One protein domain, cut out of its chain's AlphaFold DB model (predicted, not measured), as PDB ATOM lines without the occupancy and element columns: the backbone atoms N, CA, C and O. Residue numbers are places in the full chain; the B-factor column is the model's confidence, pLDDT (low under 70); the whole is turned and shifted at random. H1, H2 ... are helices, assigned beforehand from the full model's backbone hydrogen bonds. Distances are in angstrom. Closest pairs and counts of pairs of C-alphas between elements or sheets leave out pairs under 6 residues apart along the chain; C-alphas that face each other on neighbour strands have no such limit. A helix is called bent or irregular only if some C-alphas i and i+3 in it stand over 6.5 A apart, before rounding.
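This is residues 373 to 456 of the 461 residues of an uncharacterized protein of Acidianus hospitalis (strain W1) (UniProt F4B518). One long, kinked helix, H2, runs along most of a rod; H3 folds back on its later part as a helical hairpin, and H4 crosses both H2 and H3. H1 packs on residues 398 to 405 of H2 and meets H3 end to end, while residues 388 to 393, of which 391 to 393 belong to H2, stick out. The printed part has 84 residues with four named helices, in the order H1, H2, H3, H4, and no named strand; the class is all helix, and the helix packing is mostly crossed. The whole is compact, with a radius of gyration of the C-alphas of 13.3 A, and its C-alphas span 45 by 21 by 17 A.

H1, residues 375 to 384, touches H2, residues 391 to 418, at a steep tilt of 55 degrees, opposite ways. Their closest C-alphas are those of Ile 381 and Tyr 401, 6.2 A apart, and H2 touches H1 with residues 398 to 405 alone. H2 has a kink of 49 degrees near residue 400. H2 and H3, residues 422 to 432, form a helical hairpin at a shallow tilt of 30 degrees, opposite ways. They touch through residues 405 to 416 of H2, with the C-alphas of Leu 416 and Tyr 422 closest at 6.2 A. H1 and H3 touch only at their ends, where the C-alphas of Ile 377 and Asp 429 are closest at 6.3 A; they run the same way at a shallow tilt of 26 degrees. H4, residues 441 to 456, touches H3 at a steep tilt of 48 degrees, opposite ways, with the C-alphas of Cys 431 and Ala 448 closest at 5.0 A. H4 also touches residues 404 to 412 of H2, at a steep tilt of 55 degrees, the same way; the closest C-alphas, those of Ala 408 and Tyr 445, are 4.9 A apart. H1 and H4 are apart. O i to N i+4 pairs are within hydrogen-bond range in 4 of 6 cases in H1, 22 of 24 in H2, 2 of 7 in H3 and 10 of 12 in H4; in H3, 5 of 8 O i to N i+3 pairs are within range.

H1 begins at C-alpha 375, (-6.087, 14.266, -42.876), and measures 14.9 A from first to last C-alpha. H2 measures 38.4 A and ends at C-alpha 418, (-2.849, 40.028, -44.076). It is irregular, with C-alphas 397 and 400 7.2 A apart. H3 measures 16.4 A and is irregular too, with C-alphas 426 and 429 7.2 A apart. H4 measures 23.4 A and ends at C-alpha 456, (-11.752, 33.377, -55.536).

The two C-alphas farthest apart are those of Asp 389 and Arg 420, at 45.1 A. The printed part has no cut. The link from H2 to H3 is tight, the links from H1 to H2 and from H3 to H4 are short, and no link is long. The mean pLDDT of the printed part is 91.6, and no printed residue is under 70.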
ATOM      1  N   ILE A 373      -1.825  18.202 -38.157       93.25
ATOM      2  CA  ILE A 373      -2.136  18.530 -39.555       93.25
ATOM      3  C   ILE A 373      -3.439  17.854 -39.995       93.25
ATOM      4  O   ILE A 373      -3.850  16.847 -39.419       93.25
ATOM      5  N   SER A 374      -4.100  18.377 -41.029       93.00
ATOM      6  CA  SER A 374      -5.336  17.768 -41.529       93.00
ATOM      7  C   SER A 374      -5.094  16.419 -42.208       93.00
ATOM      8  O   SER A 374      -4.026  16.147 -42.761       93.00
ATOM      9  N   GLY A 375      -6.133  15.576 -42.220       90.88
ATOM     10  CA  GLY A 375      -6.087  14.266 -42.876       90.88
ATOM     11  C   GLY A 375      -5.780  14.340 -44.375       90.88
ATOM     12  O   GLY A 375      -5.150  13.434 -44.912       90.88
ATOM     13  N   VAL A 376      -6.155  15.436 -45.045       89.44
ATOM     14  CA  VAL A 376      -5.852  15.660 -46.469       89.44
ATOM     15  C   VAL A 376      -4.349  15.852 -46.683       89.44
ATOM     16  O   VAL A 376      -3.786  15.231 -47.581       89.44
ATOM     17  N   ILE A 377      -3.685  16.643 -45.833       91.75
ATOM     18  CA  ILE A 377      -2.229  16.837 -45.894       91.75
ATOM     19  C   ILE A 377      -1.508  15.547 -45.500       91.75
ATOM     20  O   ILE A 377      -0.605  15.114 -46.210       91.75
ATOM     21  N   ALA A 378      -1.930  14.883 -44.419       93.69
ATOM     22  CA  ALA A 378      -1.330  13.616 -44.001       93.69
ATOM     23  C   ALA A 378      -1.448  12.534 -45.094       93.69
ATOM     24  O   ALA A 378      -0.487  11.810 -45.356       93.69
ATOM     25  N   SER A 379      -2.588  12.465 -45.791       91.00
ATOM     26  CA  SER A 379      -2.769  11.563 -46.934       91.00
ATOM     27  C   SER A 379      -1.976  11.977 -48.176       91.00
ATOM     28  O   SER A 379      -1.720  11.113 -49.006       91.00
ATOM     29  N   ALA A 380      -1.607  13.248 -48.349       89.12
ATOM     30  CA  ALA A 380      -0.678  13.649 -49.406       89.12
ATOM     31  C   ALA A 380       0.759  13.260 -49.039       89.12
ATOM     32  O   ALA A 380       1.464  12.664 -49.841       89.12
ATOM     33  N   ILE A 381       1.177  13.491 -47.794       92.19
ATOM     34  CA  ILE A 381       2.517  13.126 -47.311       92.19
ATOM     35  C   ILE A 381       2.771  11.621 -47.441       92.19
ATOM     36  O   ILE A 381       3.855  11.212 -47.857       92.19
ATOM     37  N   ILE A 382       1.770  10.784 -47.149       92.44
ATOM     38  CA  ILE A 382       1.933   9.328 -47.237       92.44
ATOM     39  C   ILE A 382       2.285   8.847 -48.656       92.44
ATOM     40  O   ILE A 382       2.867   7.773 -48.799       92.44
ATOM     41  N   SER A 383       1.963   9.617 -49.709       88.69
ATOM     42  CA  SER A 383       2.315   9.258 -51.088       88.69
ATOM     43  C   SER A 383       3.779   9.521 -51.444       88.69
ATOM     44  O   SER A 383       4.228   9.041 -52.481       88.69
ATOM     45  N   TYR A 384       4.524  10.220 -50.584       87.75
ATOM     46  CA  TYR A 384       5.952  10.521 -50.761       87.75
ATOM     47  C   TYR A 384       6.881   9.556 -50.023       87.75
ATOM     48  O   TYR A 384       8.090   9.547 -50.256       87.75
ATOM     49  N   ILE A 385       6.336   8.718 -49.140       91.00
ATOM     50  CA  ILE A 385       7.127   7.769 -48.357       91.00
ATOM     51  C   ILE A 385       6.892   6.328 -48.808       91.00
ATOM     52  O   ILE A 385       5.846   5.987 -49.365       91.00
ATOM     53  N   ILE A 386       7.879   5.479 -48.523       91.50
ATOM     54  CA  ILE A 386       7.754   4.022 -48.627       91.50
ATOM     55  C   ILE A 386       6.869   3.536 -47.481       91.50
ATOM     56  O   ILE A 386       7.071   3.944 -46.335       91.50
ATOM     57  N   TRP A 387       5.928   2.642 -47.774       93.81
ATOM     58  CA  TRP A 387       5.114   1.999 -46.749       93.81
ATOM     59  C   TRP A 387       5.813   0.737 -46.260       93.81
ATOM     60  O   TRP A 387       6.041  -0.201 -47.029       93.81
ATOM     61  N   THR A 388       6.178   0.733 -44.982       92.81
ATOM     62  CA  THR A 388       6.815  -0.406 -44.319       92.81
ATOM     63  C   THR A 388       5.817  -1.109 -43.398       92.81
ATOM     64  O   THR A 388       4.678  -0.670 -43.234       92.81
ATOM     65  N   ASP A 389       6.225  -2.219 -42.785       91.50
ATOM     66  CA  ASP A 389       5.403  -2.885 -41.769       91.50
ATOM     67  C   ASP A 389       5.355  -2.103 -40.439       91.50
ATOM     68  O   ASP A 389       4.521  -2.385 -39.580       91.50
ATOM     69  N   SER A 390       6.225  -1.098 -40.268       95.38
ATOM     70  CA  SER A 390       6.315  -0.274 -39.064       95.38
ATOM     71  C   SER A 390       5.645   1.085 -39.265       95.38
ATOM     72  O   SER A 390       6.158   1.966 -39.955       95.38
ATOM     73  N   VAL A 391       4.503   1.282 -38.599       95.12
ATOM     74  CA  VAL A 391       3.796   2.574 -38.564       95.12
ATOM     75  C   VAL A 391       4.700   3.687 -38.030       95.12
ATOM     76  O   VAL A 391       4.733   4.767 -38.614       95.12
ATOM     77  N   ASP A 392       5.486   3.419 -36.989       95.81
ATOM     78  CA  ASP A 392       6.390   4.412 -36.398       95.81
ATOM     79  C   ASP A 392       7.504   4.825 -37.364       95.81
ATOM     80  O   ASP A 392       7.854   6.001 -37.457       95.81
ATOM     81  N   GLU A 393       8.047   3.874 -38.128       95.56
ATOM     82  CA  GLU A 393       9.042   4.168 -39.158       95.56
ATOM     83  C   GLU A 393       8.449   5.052 -40.260       95.56
ATOM     84  O   GLU A 393       9.060   6.047 -40.644       95.56
ATOM     85  N   MET A 394       7.232   4.749 -40.724       95.75
ATOM     86  CA  MET A 394       6.529   5.597 -41.689       95.75
ATOM     87  C   MET A 394       6.283   7.010 -41.150       95.75
ATOM     88  O   MET A 394       6.526   7.984 -41.859       95.75
ATOM     89  N   VAL A 395       5.850   7.144 -39.894       96.12
ATOM     90  CA  VAL A 395       5.640   8.449 -39.242       96.12
ATOM     91  C   VAL A 395       6.956   9.231 -39.141       96.12
ATOM     92  O   VAL A 395       6.978  10.437 -39.395       96.12
ATOM     93  N   ASN A 396       8.063   8.558 -38.822       96.06
ATOM     94  CA  ASN A 396       9.390   9.172 -38.780       96.06
ATOM     95  C   ASN A 396       9.861   9.611 -40.174       96.06
ATOM     96  O   ASN A 396      10.334  10.735 -40.335       96.06
ATOM     97  N   ASN A 397       9.672   8.768 -41.191       93.88
ATOM     98  CA  ASN A 397      10.015   9.075 -42.581       93.88
ATOM     99  C   ASN A 397       9.153  10.207 -43.163       93.88
ATOM    100  O   ASN A 397       9.607  10.942 -44.035       93.88
ATOM    101  N   ALA A 398       7.923  10.378 -42.669       95.25
ATOM    102  CA  ALA A 398       7.026  11.465 -43.053       95.25
ATOM    103  C   ALA A 398       7.442  12.829 -42.481       95.25
ATOM    104  O   ALA A 398       7.066  13.861 -43.040       95.25
ATOM    105  N   LYS A 399       8.211  12.864 -41.385       95.38
ATOM    106  CA  LYS A 399       8.507  14.089 -40.625       95.38
ATOM    107  C   LYS A 399       9.046  15.256 -41.475       95.38
ATOM    108  O   LYS A 399       8.500  16.349 -41.332       95.38
ATOM    109  N   PRO A 400      10.018  15.075 -42.394       94.19
ATOM    110  CA  PRO A 400      10.514  16.184 -43.213       94.19
ATOM    111  C   PRO A 400       9.421  16.814 -44.089       94.19
ATOM    112  O   PRO A 400       9.372  18.029 -44.264       94.19
ATOM    113  N   TYR A 401       8.509  15.994 -44.615       94.69
ATOM    114  CA  TYR A 401       7.388  16.448 -45.437       94.69
ATOM    115  C   TYR A 401       6.295  17.120 -44.601       94.69
ATOM    116  O   TYR A 401       5.692  18.096 -45.047       94.69
ATOM    117  N   VAL A 402       6.068  16.637 -43.375       94.94
ATOM    118  CA  VAL A 402       5.167  17.280 -42.409       94.94
ATOM    119  C   VAL A 402       5.647  18.691 -42.082       94.94
ATOM    120  O   VAL A 402       4.845  19.620 -42.110       94.94
ATOM    121  N   GLU A 403       6.939  18.859 -41.797       94.19
ATOM    122  CA  GLU A 403       7.525  20.160 -41.464       94.19
ATOM    123  C   GLU A 403       7.370  21.151 -42.629       94.19
ATOM    124  O   GLU A 403       6.824  22.237 -42.432       94.19
ATOM    125  N   LYS A 404       7.719  20.739 -43.858       93.94
ATOM    126  CA  LYS A 404       7.504  21.554 -45.068       93.94
ATOM    127  C   LYS A 404       6.038  21.952 -45.253       93.94
ATOM    128  O   LYS A 404       5.732  23.127 -45.459       93.94
ATOM    129  N   ALA A 405       5.122  20.984 -45.190       93.94
ATOM    130  CA  ALA A 405       3.703  21.231 -45.425       93.94
ATOM    131  C   ALA A 405       3.108  22.159 -44.359       93.94
ATOM    132  O   ALA A 405       2.336  23.058 -44.687       93.94
ATOM    133  N   LYS A 406       3.490  21.978 -43.090       94.44
ATOM    134  CA  LYS A 406       3.030  22.825 -41.989       94.44
ATOM    135  C   LYS A 406       3.491  24.272 -42.163       94.44
ATOM    136  O   LYS A 406       2.656  25.170 -42.088       94.44
ATOM    137  N   ASN A 407       4.767  24.484 -42.484       94.44
ATOM    138  CA  ASN A 407       5.298  25.822 -42.744       94.44
ATOM    139  C   ASN A 407       4.584  26.492 -43.928       94.44
ATOM    140  O   ASN A 407       4.183  27.652 -43.839       94.44
ATOM    141  N   ALA A 408       4.359  25.759 -45.025       94.56
ATOM    142  CA  ALA A 408       3.629  26.280 -46.178       94.56
ATOM    143  C   ALA A 408       2.182  26.665 -45.822       94.56
ATOM    144  O   ALA A 408       1.732  27.749 -46.191       94.56
ATOM    145  N   VAL A 409       1.463  25.823 -45.067       94.81
ATOM    146  CA  VAL A 409       0.104  26.126 -44.582       94.81
ATOM    147  C   VAL A 409       0.089  27.399 -43.741       94.81
ATOM    148  O   VAL A 409      -0.755  28.264 -43.971       94.81
ATOM    149  N   GLU A 410       1.002  27.523 -42.776       95.38
ATOM    150  CA  GLU A 410       1.088  28.694 -41.898       95.38
ATOM    151  C   GLU A 410       1.336  29.968 -42.712       95.38
ATOM    152  O   GLU A 410       0.559  30.918 -42.609       95.38
ATOM    153  N   ARG A 411       2.308  29.943 -43.633       96.12
ATOM    154  CA  ARG A 411       2.627  31.080 -44.510       96.12
ATOM    155  C   ARG A 411       1.467  31.479 -45.421       96.12
ATOM    156  O   ARG A 411       1.183  32.668 -45.568       96.12
ATOM    157  N   VAL A 412       0.770  30.515 -46.031       95.06
ATOM    158  CA  VAL A 412      -0.410  30.814 -46.863       95.06
ATOM    159  C   VAL A 412      -1.521  31.430 -46.007       95.06
ATOM    160  O   VAL A 412      -2.119  32.428 -46.408       95.06
ATOM    161  N   ARG A 413      -1.790  30.888 -44.810       95.50
ATOM    162  CA  ARG A 413      -2.806  31.442 -43.898       95.50
ATOM    163  C   ARG A 413      -2.460  32.865 -43.459       95.50
ATOM    164  O   ARG A 413      -3.346  33.717 -43.472       95.50
ATOM    165  N   GLU A 414      -1.204  33.138 -43.118       95.81
ATOM    166  CA  GLU A 414      -0.733  34.480 -42.752       95.81
ATOM    167  C   GLU A 414      -0.950  35.495 -43.877       95.81
ATOM    168  O   GLU A 414      -1.481  36.582 -43.631       95.81
ATOM    169  N   GLU A 415      -0.622  35.140 -45.122       94.25
ATOM    170  CA  GLU A 415      -0.822  36.036 -46.265       94.25
ATOM    171  C   GLU A 415      -2.317  36.274 -46.547       94.25
ATOM    172  O   GLU A 415      -2.731  37.404 -46.826       94.25
ATOM    173  N   LEU A 416      -3.174  35.258 -46.391       93.88
ATOM    174  CA  LEU A 416      -4.629  35.424 -46.507       93.88
ATOM    175  C   LEU A 416      -5.200  36.327 -45.407       93.88
ATOM    176  O   LEU A 416      -6.066  37.156 -45.688       93.88
ATOM    177  N   ILE A 417      -4.711  36.211 -44.171       93.69
ATOM    178  CA  ILE A 417      -5.118  37.079 -43.058       93.69
ATOM    179  C   ILE A 417      -4.680  38.523 -43.330       93.69
ATOM    180  O   ILE A 417      -5.491  39.450 -43.242       93.69
ATOM    181  N   LYS A 418      -3.423  38.720 -43.736       94.44
ATOM    182  CA  LYS A 418      -2.849  40.028 -44.076       94.44
ATOM    183  C   LYS A 418      -3.595  40.711 -45.224       94.44
ATOM    184  O   LYS A 418      -3.848  41.914 -45.164       94.44
ATOM    185  N   THR A 419      -4.002  39.946 -46.236       92.44
ATOM    186  CA  THR A 419      -4.787  40.434 -47.383       92.44
ATOM    187  C   THR A 419      -6.301  40.441 -47.139       92.44
ATOM    188  O   THR A 419      -7.056  40.853 -48.017       92.44
ATOM    189  N   ARG A 420      -6.760  40.047 -45.940       90.75
ATOM    190  CA  ARG A 420      -8.175  39.973 -45.522       90.75
ATOM    191  C   ARG A 420      -9.043  39.015 -46.356       90.75
ATOM    192  O   ARG A 420     -10.256  39.190 -46.441       90.75
ATOM    193  N   ASN A 421      -8.452  37.964 -46.920       89.19
ATOM    194  CA  ASN A 421      -9.122  36.936 -47.725       89.19
ATOM    195  C   ASN A 421      -9.543  35.702 -46.901       89.19
ATOM    196  O   ASN A 421      -9.323  34.561 -47.303       89.19
ATOM    197  N   TYR A 422     -10.184  35.910 -45.746       89.94
ATOM    198  CA  TYR A 422     -10.539  34.835 -44.800       89.94
ATOM    199  C   TYR A 422     -11.408  33.724 -45.401       89.94
ATOM    200  O   TYR A 422     -11.291  32.564 -45.015       89.94
ATOM    201  N   ARG A 423     -12.255  34.065 -46.380       89.06
ATOM    202  CA  ARG A 423     -13.133  33.114 -47.079       89.06
ATOM    203  C   ARG A 423     -12.380  32.008 -47.824       89.06
ATOM    204  O   ARG A 423     -12.970  30.988 -48.145       89.06
ATOM    205  N   LEU A 424     -11.092  32.214 -48.101       90.75
ATOM    206  CA  LEU A 424     -10.260  31.251 -48.812       90.75
ATOM    207  C   LEU A 424      -9.516  30.288 -47.873       90.75
ATOM    208  O   LEU A 424      -8.888  29.342 -48.345       90.75
ATOM    209  N   LEU A 425      -9.588  30.495 -46.551       90.25
ATOM    210  CA  LEU A 425      -8.866  29.675 -45.569       90.25
ATOM    211  C   LEU A 425      -9.236  28.186 -45.648       90.25
ATOM    212  O   LEU A 425      -8.382  27.340 -45.393       90.25
ATOM    213  N   SER A 426     -10.469  27.857 -46.046       90.06
ATOM    214  CA  SER A 426     -10.926  26.472 -46.216       90.06
ATOM    215  C   SER A 426     -10.213  25.712 -47.338       90.06
ATOM    216  O   SER A 426     -10.210  24.486 -47.312       90.06
ATOM    217  N   TYR A 427      -9.591  26.407 -48.298       90.81
ATOM    218  CA  TYR A 427      -8.892  25.786 -49.430       90.81
ATOM    219  C   TYR A 427      -7.405  25.544 -49.168       90.81
ATOM    220  O   TYR A 427      -6.763  24.844 -49.946       90.81
ATOM    221  N   VAL A 428      -6.832  26.113 -48.099       93.56
ATOM    222  CA  VAL A 428      -5.375  26.106 -47.881       93.56
ATOM    223  C   VAL A 428      -4.827  24.690 -47.806       93.56
ATOM    224  O   VAL A 428      -3.934  24.332 -48.569       93.56
ATOM    225  N   ASP A 429      -5.387  23.871 -46.921       91.50
ATOM    226  CA  ASP A 429      -4.935  22.496 -46.719       91.50
ATOM    227  C   ASP A 429      -5.092  21.666 -47.998       91.50
ATOM    228  O   ASP A 429      -4.233  20.849 -48.332       91.50
ATOM    229  N   GLU A 430      -6.173  21.909 -48.743       88.94
ATOM    230  CA  GLU A 430      -6.433  21.236 -50.006       88.94
ATOM    231  C   GLU A 430      -5.395  21.605 -51.075       88.94
ATOM    232  O   GLU A 430      -4.893  20.712 -51.762       88.94
ATOM    233  N   CYS A 431      -5.070  22.892 -51.192       91.00
ATOM    234  CA  CYS A 431      -4.117  23.427 -52.156       91.00
ATOM    235  C   CYS A 431      -2.669  23.070 -51.816       91.00
ATOM    236  O   CYS A 431      -1.908  22.759 -52.728       91.00
ATOM    237  N   VAL A 432      -2.288  23.051 -50.534       91.50
ATOM    238  CA  VAL A 432      -0.965  22.565 -50.107       91.50
ATOM    239  C   VAL A 432      -0.823  21.079 -50.423       91.50
ATOM    240  O   VAL A 432       0.174  20.669 -51.004       91.50
ATOM    241  N   ALA A 433      -1.849  20.274 -50.136       87.81
ATOM    242  CA  ALA A 433      -1.851  18.847 -50.452       87.81
ATOM    243  C   ALA A 433      -1.856  18.526 -51.964       87.81
ATOM    244  O   ALA A 433      -1.681  17.366 -52.331       87.81
ATOM    245  N   GLN A 434      -2.099  19.512 -52.837       85.44
ATOM    246  CA  GLN A 434      -1.970  19.367 -54.295       85.44
ATOM    247  C   GLN A 434      -0.557  19.670 -54.810       85.44
ATOM    248  O   GLN A 434      -0.270  19.348 -55.962       85.44
ATOM    249  N   GLN A 435       0.296  20.301 -53.998       87.88
ATOM    250  CA  GLN A 435       1.654  20.645 -54.406       87.88
ATOM    251  C   GLN A 435       2.579  19.439 -54.346       87.88
ATOM    252  O   GLN A 435       2.345  18.489 -53.595       87.88
ATOM    253  N   ASP A 436       3.664  19.520 -55.111       83.69
ATOM    254  CA  ASP A 436       4.719  18.528 -55.044       83.69
ATOM    255  C   ASP A 436       5.601  18.746 -53.801       83.69
ATOM    256  O   ASP A 436       6.330  19.731 -53.712       83.69
ATOM    257  N   LEU A 437       5.519  17.842 -52.818       84.62
ATOM    258  CA  LEU A 437       6.205  17.989 -51.527       84.62
ATOM    259  C   LEU A 437       7.715  17.679 -51.579       84.62
ATOM    260  O   LEU A 437       8.435  17.935 -50.601       84.62
ATOM    261  N   ASP A 438       8.213  17.167 -52.707       83.19
ATOM    262  CA  ASP A 438       9.652  17.058 -52.955       83.19
ATOM    263  C   ASP A 438      10.287  18.415 -53.318       83.19
ATOM    264  O   ASP A 438      11.492  18.588 -53.111       83.19
ATOM    265  N   LEU A 439       9.489  19.408 -53.741       81.50
ATOM    266  CA  LEU A 439       9.952  20.777 -53.989       81.50
ATOM    267  C   LEU A 439      10.436  21.472 -52.708       81.50
ATOM    268  O   LEU A 439      10.254  20.997 -51.574       81.50
ATOM    269  N   ASP A 440      11.092  22.618 -52.889       87.94
ATOM    270  CA  ASP A 440      11.431  23.479 -51.768       87.94
ATOM    271  C   ASP A 440      10.183  24.146 -51.163       87.94
ATOM    272  O   ASP A 440       9.110  24.217 -51.763       87.94
ATOM    273  N   GLU A 441      10.312  24.612 -49.922       88.56
ATOM    274  CA  GLU A 441       9.187  25.186 -49.183       88.56
ATOM    275  C   GLU A 441       8.609  26.445 -49.857       88.56
ATOM    276  O   GLU A 441       7.406  26.698 -49.761       88.56
ATOM    277  N   ASN A 442       9.437  27.239 -50.544       90.06
ATOM    278  CA  ASN A 442       8.975  28.452 -51.213       90.06
ATOM    279  C   ASN A 442       8.134  28.119 -52.440       90.06
ATOM    280  O   ASN A 442       7.099  28.753 -52.634       90.06
ATOM    281  N   ASP A 443       8.538  27.125 -53.222       90.19
ATOM    282  CA  ASP A 443       7.782  26.666 -54.382       90.19
ATOM    283  C   ASP A 443       6.433  26.074 -53.964       90.19
ATOM    284  O   ASP A 443       5.398  26.429 -54.533       90.19
ATOM    285  N   ILE A 444       6.414  25.261 -52.898       90.19
ATOM    286  CA  ILE A 444       5.173  24.736 -52.306       90.19
ATOM    287  C   ILE A 444       4.271  25.894 -51.862       90.19
ATOM    288  O   ILE A 444       3.080  25.911 -52.171       90.19
ATOM    289  N   TYR A 445       4.826  26.885 -51.160       93.75
ATOM    290  CA  TYR A 445       4.085  28.068 -50.724       93.75
ATOM    291  C   TYR A 445       3.492  28.852 -51.905       93.75
ATOM    292  O   TYR A 445       2.301  29.158 -51.888       93.75
ATOM    293  N   GLN A 446       4.287  29.159 -52.934       91.56
ATOM    294  CA  GLN A 446       3.830  29.933 -54.094       91.56
ATOM    295  C   GLN A 446       2.764  29.179 -54.892       91.56
ATOM    296  O   GLN A 446       1.729  29.754 -55.238       91.56
ATOM    297  N   GLY A 447       2.978  27.884 -55.139       89.62
ATOM    298  CA  GLY A 447       2.017  27.033 -55.834       89.62
ATOM    299  C   GLY A 447       0.699  26.906 -55.069       89.62
ATOM    300  O   GLY A 447      -0.379  27.090 -55.642       89.62
ATOM    301  N   ALA A 448       0.770  26.691 -53.751       92.00
ATOM    302  CA  ALA A 448      -0.412  26.629 -52.897       92.00
ATOM    303  C   ALA A 448      -1.156  27.971 -52.855       92.00
ATOM    304  O   ALA A 448      -2.379  27.989 -52.987       92.00
ATOM    305  N   LEU A 449      -0.446  29.095 -52.729       92.75
ATOM    306  CA  LEU A 449      -1.047  30.428 -52.729       92.75
ATOM    307  C   LEU A 449      -1.762  30.720 -54.057       92.75
ATOM    308  O   LEU A 449      -2.901  31.192 -54.054       92.75
ATOM    309  N   GLY A 450      -1.135  30.376 -55.187       91.00
ATOM    310  CA  GLY A 450      -1.744  30.477 -56.514       91.00
ATOM    311  C   GLY A 450      -3.011  29.626 -56.645       91.00
ATOM    312  O   GLY A 450      -4.048  30.124 -57.087       91.00
ATOM    313  N   CYS A 451      -2.964  28.371 -56.185       91.69
ATOM    314  CA  CYS A 451      -4.134  27.490 -56.126       91.69
ATOM    315  C   CYS A 451      -5.265  28.097 -55.283       91.69
ATOM    316  O   CYS A 451      -6.416  28.141 -55.723       91.69
ATOM    317  N   VAL A 452      -4.960  28.626 -54.097       91.44
ATOM    318  CA  VAL A 452      -5.978  29.210 -53.219       91.44
ATOM    319  C   VAL A 452      -6.631  30.428 -53.872       91.44
ATOM    320  O   VAL A 452      -7.858  30.530 -53.890       91.44
ATOM    321  N   PHE A 453      -5.846  31.329 -54.464       90.38
ATOM    322  CA  PHE A 453      -6.397  32.512 -55.127       90.38
ATOM    323  C   PHE A 453      -7.189  32.190 -56.396       90.38
ATOM    324  O   PHE A 453      -8.142  32.906 -56.694       90.38
ATOM    325  N   SER A 454      -6.888  31.088 -57.088       88.56
ATOM    326  CA  SER A 454      -7.713  30.623 -58.212       88.56
ATOM    327  C   SER A 454      -9.143  30.242 -57.797       88.56
ATOM    328  O   SER A 454     -10.057  30.284 -58.614       88.56
ATOM    329  N   ASN A 455      -9.371  29.956 -56.509       85.44
ATOM    330  CA  ASN A 455     -10.696  29.658 -55.968       85.44
ATOM    331  C   ASN A 455     -11.506  30.910 -55.586       85.44
ATOM    332  O   ASN A 455     -12.633  30.766 -55.123       85.44
ATOM    333  N   ILE A 456     -11.000  32.134 -55.804       78.56
ATOM    334  CA  ILE A 456     -11.752  33.377 -55.536       78.56
ATOM    335  C   ILE A 456     -13.116  33.403 -56.237       78.56
ATOM    336  O   ILE A 456     -14.087  33.895 -55.658       78.56
TER     337      ILE A 456